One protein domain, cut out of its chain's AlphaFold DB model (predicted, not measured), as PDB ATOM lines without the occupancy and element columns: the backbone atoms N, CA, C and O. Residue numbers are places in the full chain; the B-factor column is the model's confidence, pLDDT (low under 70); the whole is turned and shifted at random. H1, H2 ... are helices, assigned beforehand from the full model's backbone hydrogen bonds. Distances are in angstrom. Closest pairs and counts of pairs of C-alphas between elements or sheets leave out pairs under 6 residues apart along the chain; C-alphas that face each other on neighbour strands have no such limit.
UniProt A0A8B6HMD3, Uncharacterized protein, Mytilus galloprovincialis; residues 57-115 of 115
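Overview. This is residues 57 to 115 of the 115 residues of an uncharacterized protein of Mytilus galloprovincialis (UniProt A0A8B6HMD3). Two helices joined by a short link make an open V: the long H1 runs out, the chain turns at residues 90 to 95, and H2 folds back, apart from H1. A short unnamed stretch, residues 57 to 63, precedes H1. The printed part has 59 residues with two named helices, H1 then H2, and no named strand; the class is all helix. It is extended, with a radius of gyration of the C-alphas of 17.2 A, and flat, spanning 52 by 31 by 13 A.

Along the chain. H1, residues 64 to 89, runs 37.3 A from C-alpha 64 at (238.502, 124.621, 101.646) to C-alpha 89. H2, residues 96 to 114, runs 27.4 A and ends with C-alpha 114 at (222.334, 110.331, 79.765).

Arrangement. H1 and H2 are apart, with no C-alpha of the one within 8 A of the other. Residues 71 to 85 of H1 stand free, and so do residues 103 to 115, of which 103 to 114 belong to H2. Every O i to N i+4 pair is within hydrogen-bond range in H1, and 14 of 15 in H2.

Size, cuts and confidence. The two C-alphas farthest apart, those of Asp 58 and Asp 96, are 52.4 A apart. The printed part has no cut. pLDDT is under 70 at residues 57 to 62 and 109 to 115.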
ATOM      1  N   ASN A  57     246.304 126.235 100.144       47.69
ATOM      2  CA  ASN A  57     245.658 127.121 101.116       47.69
ATOM      3  C   ASN A  57     246.298 128.530 101.160       47.69
ATOM      4  O   ASN A  57     245.719 129.455 101.724       47.69
ATOM      5  N   ASP A  58     247.447 128.713 100.507       48.22
ATOM      6  CA  ASP A  58     248.241 129.933 100.500       48.22
ATOM      7  C   ASP A  58     247.987 130.858  99.294       48.22
ATOM      8  O   ASP A  58     248.319 132.040  99.366       48.22
ATOM      9  N   VAL A  59     247.379 130.384  98.193       52.44
ATOM     10  CA  VAL A  59     247.186 131.218  96.979       52.44
ATOM     11  C   VAL A  59     245.942 132.109  97.068       52.44
ATOM     12  O   VAL A  59     245.925 133.201  96.502       52.44
ATOM     13  N   PHE A  60     244.925 131.695  97.830       54.53
ATOM     14  CA  PHE A  60     243.685 132.464  98.020       54.53
ATOM     15  C   PHE A  60     243.403 132.855  99.476       54.53
ATOM     16  O   PHE A  60     242.434 133.570  99.724       54.53
ATOM     17  N   GLY A  61     244.228 132.415 100.438       56.28
ATOM     18  CA  GLY A  61     244.045 132.711 101.865       56.28
ATOM     19  C   GLY A  61     242.715 132.212 102.445       56.28
ATOM     20  O   GLY A  61     242.287 132.694 103.492       56.28
ATOM     21  N   LEU A  62     242.047 131.288 101.751       60.53
ATOM     22  CA  LEU A  62     240.778 130.696 102.151       60.53
ATOM     23  C   LEU A  62     240.980 129.205 102.373       60.53
ATOM     24  O   LEU A  62     241.523 128.512 101.514       60.53
ATOM     25  N   THR A  63     240.497 128.700 103.504       74.81
ATOM     26  CA  THR A  63     240.406 127.254 103.719       74.81
ATOM     27  C   THR A  63     239.372 126.654 102.765       74.81
ATOM     28  O   THR A  63     238.417 127.325 102.362       74.81
ATOM     29  N   ILE A  64     239.491 125.360 102.458       74.75
ATOM     30  CA  ILE A  64     238.502 124.621 101.646       74.75
ATOM     31  C   ILE A  64     237.072 124.846 102.172       74.75
ATOM     32  O   ILE A  64     236.164 125.160 101.408       74.75
ATOM     33  N   SER A  65     236.884 124.814 103.492       70.62
ATOM     34  CA  SER A  65     235.587 125.065 104.132       70.62
ATOM     35  C   SER A  65     235.041 126.484 103.915       70.62
ATOM     36  O   SER A  65     233.828 126.682 103.839       70.62
ATOM     37  N   GLN A  66     235.910 127.493 103.805       72.88
ATOM     38  CA  GLN A  66     235.506 128.862 103.483       72.88
ATOM     39  C   GLN A  66     235.128 128.991 102.006       72.88
ATOM     40  O   GLN A  66     234.114 129.620 101.695       72.88
ATOM     41  N   PHE A  67     235.881 128.349 101.108       77.38
ATOM     42  CA  PHE A  67     235.539 128.287  99.689       77.38
ATOM     43  C   PHE A  67     234.188 127.599  99.467       77.38
ATOM     44  O   PHE A  67     233.326 128.155  98.792       77.38
ATOM     45  N   GLU A  68     233.946 126.448 100.098       74.56
ATOM     46  CA  GLU A  68     232.665 125.739 100.013       74.56
ATOM     47  C   GLU A  68     231.491 126.593 100.505       74.56
ATOM     48  O   GLU A  68     230.436 126.630  99.869       74.56
ATOM     49  N   ARG A  69     231.669 127.324 101.614       71.56
ATOM     50  CA  ARG A  69     230.654 128.260 102.122       71.56
ATOM     51  C   ARG A  69     230.370 129.383 101.130       71.56
ATOM     52  O   ARG A  69     229.204 129.691 100.883       71.56
ATOM     53  N   MET A  70     231.408 129.980 100.549       79.94
ATOM     54  CA  MET A  70     231.251 131.020  99.530       79.94
ATOM     55  C   MET A  70     230.574 130.483  98.272       79.94
ATOM     56  O   MET A  70     229.667 131.123  97.741       79.94
ATOM     57  N   TYR A  71     230.973 129.297  97.818       78.25
ATOM     58  CA  TYR A  71     230.398 128.640  96.656       78.25
ATOM     59  C   TYR A  71     228.904 128.360  96.853       78.25
ATOM     60  O   TYR A  71     228.091 128.746  96.013       78.25
ATOM     61  N   ARG A  72     228.515 127.798  98.007       78.94
ATOM     62  CA  ARG A  72     227.103 127.594  98.367       78.94
ATOM     63  C   ARG A  72     226.327 128.909  98.399       78.94
ATOM     64  O   ARG A  72     225.283 129.002  97.766       78.94
ATOM     65  N   ALA A  73     226.874 129.955  99.021       77.94
ATOM     66  CA  ALA A  73     226.227 131.267  99.057       77.94
ATOM     67  C   ALA A  73     226.019 131.869  97.652       77.94
ATOM     68  O   ALA A  73     225.002 132.517  97.393       77.94
ATOM     69  N   CYS A  74     226.959 131.655  96.727       78.50
ATOM     70  CA  CYS A  74     226.806 132.056  95.329       78.50
ATOM     71  C   CYS A  74     225.698 131.266  94.620       78.50
ATOM     72  O   CYS A  74     224.890 131.869  93.910       78.50
ATOM     73  N   LEU A  75     225.627 129.949  94.834       80.38
ATOM     74  CA  LEU A  75     224.557 129.112  94.288       80.38
ATOM     75  C   LEU A  75     223.183 129.518  94.829       80.38
ATOM     76  O   LEU A  75     222.241 129.645  94.049       80.38
ATOM     77  N   ASP A  76     223.070 129.796  96.126       82.69
ATOM     78  CA  ASP A  76     221.807 130.200  96.750       82.69
ATOM     79  C   ASP A  76     221.316 131.547  96.207       82.69
ATOM     80  O   ASP A  76     220.142 131.699  95.860       82.69
ATOM     81  N   ARG A  77     222.223 132.521  96.037       81.75
ATOM     82  CA  ARG A  77     221.896 133.807  95.397       81.75
ATOM     83  C   ARG A  77     221.446 133.630  93.953       81.75
ATOM     84  O   ARG A  77     220.515 134.309  93.522       81.75
ATOM     85  N   ARG A  78     222.101 132.740  93.204       80.00
ATOM     86  CA  ARG A  78     221.723 132.440  91.822       80.00
ATOM     87  C   ARG A  78     220.319 131.841  91.762       80.00
ATOM     88  O   ARG A  78     219.486 132.389  91.050       80.00
ATOM     89  N   LYS A  79     220.035 130.820  92.577       80.00
ATOM     90  CA  LYS A  79     218.701 130.206  92.679       80.00
ATOM     91  C   LYS A  79     217.629 131.224  93.053       80.00
ATOM     92  O   LYS A  79     216.581 131.275  92.424       80.00
ATOM     93  N   SER A  80     217.902 132.079  94.040       84.75
ATOM     94  CA  SER A  80     216.973 133.139  94.450       84.75
ATOM     95  C   SER A  80     216.669 134.112  93.306       84.75
ATOM     96  O   SER A  80     215.512 134.470  93.086       84.75
ATOM     97  N   ARG A  81     217.691 134.504  92.536       84.00
ATOM     98  CA  ARG A  81     217.527 135.391  91.381       84.00
ATOM     99  C   ARG A  81     216.760 134.725  90.238       84.00
ATOM    100  O   ARG A  81     215.906 135.370  89.640       84.00
ATOM    101  N   GLU A  82     217.052 133.464  89.939       83.38
ATOM    102  CA  GLU A  82     216.332 132.686  88.926       83.38
ATOM    103  C   GLU A  82     214.857 132.530  89.317       83.38
ATOM    104  O   GLU A  82     213.979 132.830  88.512       83.38
ATOM    105  N   GLN A  83     214.568 132.209  90.582       84.56
ATOM    106  CA  GLN A  83     213.197 132.119  91.085       84.56
ATOM    107  C   GLN A  83     212.448 133.452  90.989       84.56
ATOM    108  O   GLN A  83     211.264 133.475  90.658       84.56
ATOM    109  N   TYR A  84     213.124 134.568  91.270       86.38
ATOM    110  CA  TYR A  84     212.543 135.897  91.110       86.38
ATOM    111  C   TYR A  84     212.165 136.179  89.650       86.38
ATOM    112  O   TYR A  84     211.053 136.624  89.381       86.38
ATOM    113  N   ILE A  85     213.059 135.867  88.706       87.62
ATOM    114  CA  ILE A  85     212.794 136.019  87.269       87.62
ATOM    115  C   ILE A  85     211.619 135.133  86.840       87.62
ATOM    116  O   ILE A  85     210.744 135.600  86.115       87.62
ATOM    117  N   LEU A  86     211.561 133.887  87.320       85.00
ATOM    118  CA  LEU A  86     210.456 132.973  87.025       85.00
ATOM    119  C   LEU A  86     209.122 133.502  87.541       85.00
ATOM    120  O   LEU A  86     208.155 133.495  86.795       85.00
ATOM    121  N   ASN A  87     209.070 134.021  88.768       87.62
ATOM    122  CA  ASN A  87     207.834 134.573  89.327       87.62
ATOM    123  C   ASN A  87     207.370 135.848  88.594       87.62
ATOM    124  O   ASN A  87     206.179 136.141  88.584       87.62
ATOM    125  N   LEU A  88     208.291 136.621  88.005       86.75
ATOM    126  CA  LEU A  88     207.936 137.770  87.164       86.75
ATOM    127  C   LEU A  88     207.402 137.342  85.797       86.75
ATOM    128  O   LEU A  88     206.489 137.971  85.273       86.75
ATOM    129  N   ARG A  89     208.010 136.312  85.205       86.00
ATOM    130  CA  ARG A  89     207.657 135.823  83.870       86.00
ATOM    131  C   ARG A  89     206.374 134.995  83.883       86.00
ATOM    132  O   ARG A  89     205.563 135.130  82.981       86.00
ATOM    133  N   TYR A  90     206.203 134.190  84.925       87.69
ATOM    134  CA  TYR A  90     205.084 133.284  85.142       87.69
ATOM    135  C   TYR A  90     204.493 133.545  86.536       87.69
ATOM    136  O   TYR A  90     204.819 132.844  87.501       87.69
ATOM    137  N   PRO A  91     203.671 134.599  86.685       84.00
ATOM    138  CA  PRO A  91     203.039 134.915  87.963       84.00
ATOM    139  C   PRO A  91     202.031 133.839  88.380       84.00
ATOM    140  O   PRO A  91     201.905 133.541  89.568       84.00
ATOM    141  N   ASP A  92     201.357 133.229  87.403       89.06
ATOM    142  CA  ASP A  92     200.523 132.051  87.599       89.06
ATOM    143  C   ASP A  92     201.320 130.789  87.256       89.06
ATOM    144  O   ASP A  92     201.739 130.585  86.119       89.06
ATOM    145  N   LYS A  93     201.532 129.938  88.262       84.00
ATOM    146  CA  LYS A  93     202.267 128.671  88.129       84.00
ATOM    147  C   LYS A  93     201.390 127.518  87.643       84.00
ATOM    148  O   LYS A  93     201.852 126.382  87.610       84.00
ATOM    149  N   THR A  94     200.126 127.787  87.337       85.38
ATOM    150  CA  THR A  94     199.199 126.821  86.740       85.38
ATOM    151  C   THR A  94     198.935 127.099  85.266       85.38
ATOM    152  O   THR A  94     198.188 126.353  84.642       85.38
ATOM    153  N   SER A  95     199.565 128.135  84.697       89.38
ATOM    154  CA  SER A  95     199.434 128.437  83.277       89.38
ATOM    155  C   SER A  95     200.085 127.361  82.410       89.38
ATOM    156  O   SER A  95     201.135 126.808  82.756       89.38
ATOM    157  N   ASP A  96     199.484 127.111  81.248       89.50
ATOM    158  CA  ASP A  96     200.008 126.157  80.268       89.50
ATOM    159  C   ASP A  96     201.439 126.525  79.837       89.50
ATOM    160  O   ASP A  96     202.299 125.654  79.754       89.50
ATOM    161  N   GLU A  97     201.737 127.823  79.690       85.75
ATOM    162  CA  GLU A  97     203.080 128.325  79.354       85.75
ATOM    163  C   GLU A  97     204.138 127.979  80.418       85.75
ATOM    164  O   GLU A  97     205.296 127.708  80.096       85.75
ATOM    165  N   TYR A  98     203.766 128.000  81.703       86.12
ATOM    166  CA  TYR A  98     204.677 127.616  82.782       86.12
ATOM    167  C   TYR A  98     204.893 126.100  82.816       86.12
ATOM    168  O   TYR A  98     206.012 125.641  83.058       86.12
ATOM    169  N   MET A  99     203.839 125.325  82.553       88.19
ATOM    170  CA  MET A  99     203.919 123.867  82.481       88.19
ATOM    171  C   MET A  99     204.764 123.401  81.287       88.19
ATOM    172  O   MET A  99     205.578 122.495  81.449       88.19
ATOM    173  N   GLU A 100     204.642 124.058  80.131       89.81
ATOM    174  CA  GLU A 100     205.491 123.822  78.953       89.81
ATOM    175  C   GLU A 100     206.961 124.146  79.256       89.81
ATOM    176  O   GLU A 100     207.833 123.300  79.070       89.81
ATOM    177  N   TYR A 101     207.238 125.311  79.858       87.62
ATOM    178  CA  TYR A 101     208.590 125.672  80.301       87.62
ATOM    179  C   TYR A 101     209.199 124.639  81.264       87.62
ATOM    180  O   TYR A 101     210.384 124.304  81.166       87.62
ATOM    181  N   LEU A 102     208.408 124.131  82.217       84.94
ATOM    182  CA  LEU A 102     208.864 123.087  83.132       84.94
ATOM    183  C   LEU A 102     209.210 121.801  82.383       84.94
ATOM    184  O   LEU A 102     210.262 121.222  82.658       84.94
ATOM    185  N   GLN A 103     208.369 121.381  81.441       87.75
ATOM    186  CA  GLN A 103     208.592 120.181  80.645       87.75
ATOM    187  C   GLN A 103     209.890 120.289  79.826       87.75
ATOM    188  O   GLN A 103     210.754 119.421  79.947       87.75
ATOM    189  N   ASP A 104     210.090 121.408  79.126       86.19
ATOM    190  CA  ASP A 104     211.310 121.695  78.359       86.19
ATOM    191  C   ASP A 104     212.562 121.685  79.245       86.19
ATOM    192  O   ASP A 104     213.608 121.142  78.882       86.19
ATOM    193  N   SER A 105     212.465 122.269  80.445       81.62
ATOM    194  CA  SER A 105     213.581 122.300  81.395       81.62
ATOM    195  C   SER A 105     213.942 120.910  81.929       81.62
ATOM    196  O   SER A 105     215.111 120.633  82.213       81.62
ATOM    197  N   ILE A 106     212.953 120.027  82.073       82.62
ATOM    198  CA  ILE A 106     213.155 118.639  82.486       82.62
ATOM    199  C   ILE A 106     213.809 117.858  81.348       82.62
ATOM    200  O   ILE A 106     214.769 117.131  81.598       82.62
ATOM    201  N   ASP A 107     213.330 118.025  80.119       80.62
ATOM    202  CA  ASP A 107     213.846 117.299  78.960       80.62
ATOM    203  C   ASP A 107     215.286 117.717  78.628       80.62
ATOM    204  O   ASP A 107     216.150 116.850  78.500       80.62
ATOM    205  N   TYR A 108     215.608 119.014  78.686       75.69
ATOM    206  CA  TYR A 108     216.988 119.503  78.549       75.69
ATOM    207  C   TYR A 108     217.950 118.907  79.593       75.69
ATOM    208  O   TYR A 108     219.119 118.644  79.312       75.69
ATOM    209  N   ASN A 109     217.474 118.682  80.821       69.25
ATOM    210  CA  ASN A 109     218.294 118.088  81.877       69.25
ATOM    211  C   ASN A 109     218.442 116.566  81.744       69.25
ATOM    212  O   ASN A 109     219.446 116.024  82.206       69.25
ATOM    213  N   LYS A 110     217.483 115.866  81.125       68.38
ATOM    214  CA  LYS A 110     217.613 114.425  80.849       68.38
ATOM    215  C   LYS A 110     218.761 114.154  79.881       68.38
ATOM    216  O   LYS A 110     219.534 113.227  80.120       68.38
ATOM    217  N   ASP A 111     218.912 114.998  78.865       57.22
ATOM    218  CA  ASP A 111     219.996 114.886  77.885       57.22
ATOM    219  C   ASP A 111     221.381 115.044  78.535       57.22
ATOM    220  O   ASP A 111     222.322 114.361  78.149       57.22
ATOM    221  N   TYR A 112     221.489 115.864  79.586       51.53
ATOM    222  CA  TYR A 112     222.727 116.071  80.349       51.53
ATOM    223  C   TYR A 112     223.113 114.918  81.291       51.53
ATOM    224  O   TYR A 112     224.260 114.851  81.727       51.53
ATOM    225  N   VAL A 113     222.164 114.057  81.672       48.09
ATOM    226  CA  VAL A 113     222.399 112.936  82.608       48.09
ATOM    227  C   VAL A 113     222.637 111.618  81.864       48.09
ATOM    228  O   VAL A 113     223.223 110.695  82.427       48.09
ATOM    229  N   LEU A 114     222.188 111.520  80.610       48.19
ATOM    230  CA  LEU A 114     222.334 110.331  79.765       48.19
ATOM    231  C   LEU A 114     223.505 110.408  78.766       48.19
ATOM    232  O   LEU A 114     223.777 109.407  78.102       48.19
ATOM    233  N   SER A 115     224.190 111.553  78.668       45.38
ATOM    234  CA  SER A 115     225.440 111.749  77.910       45.38
ATOM    235  C   SER A 115     226.678 111.546  78.777       45.38
ATOM    236  O   SER A 115     227.623 110.875  78.311       45.38
TER     237      SER A 115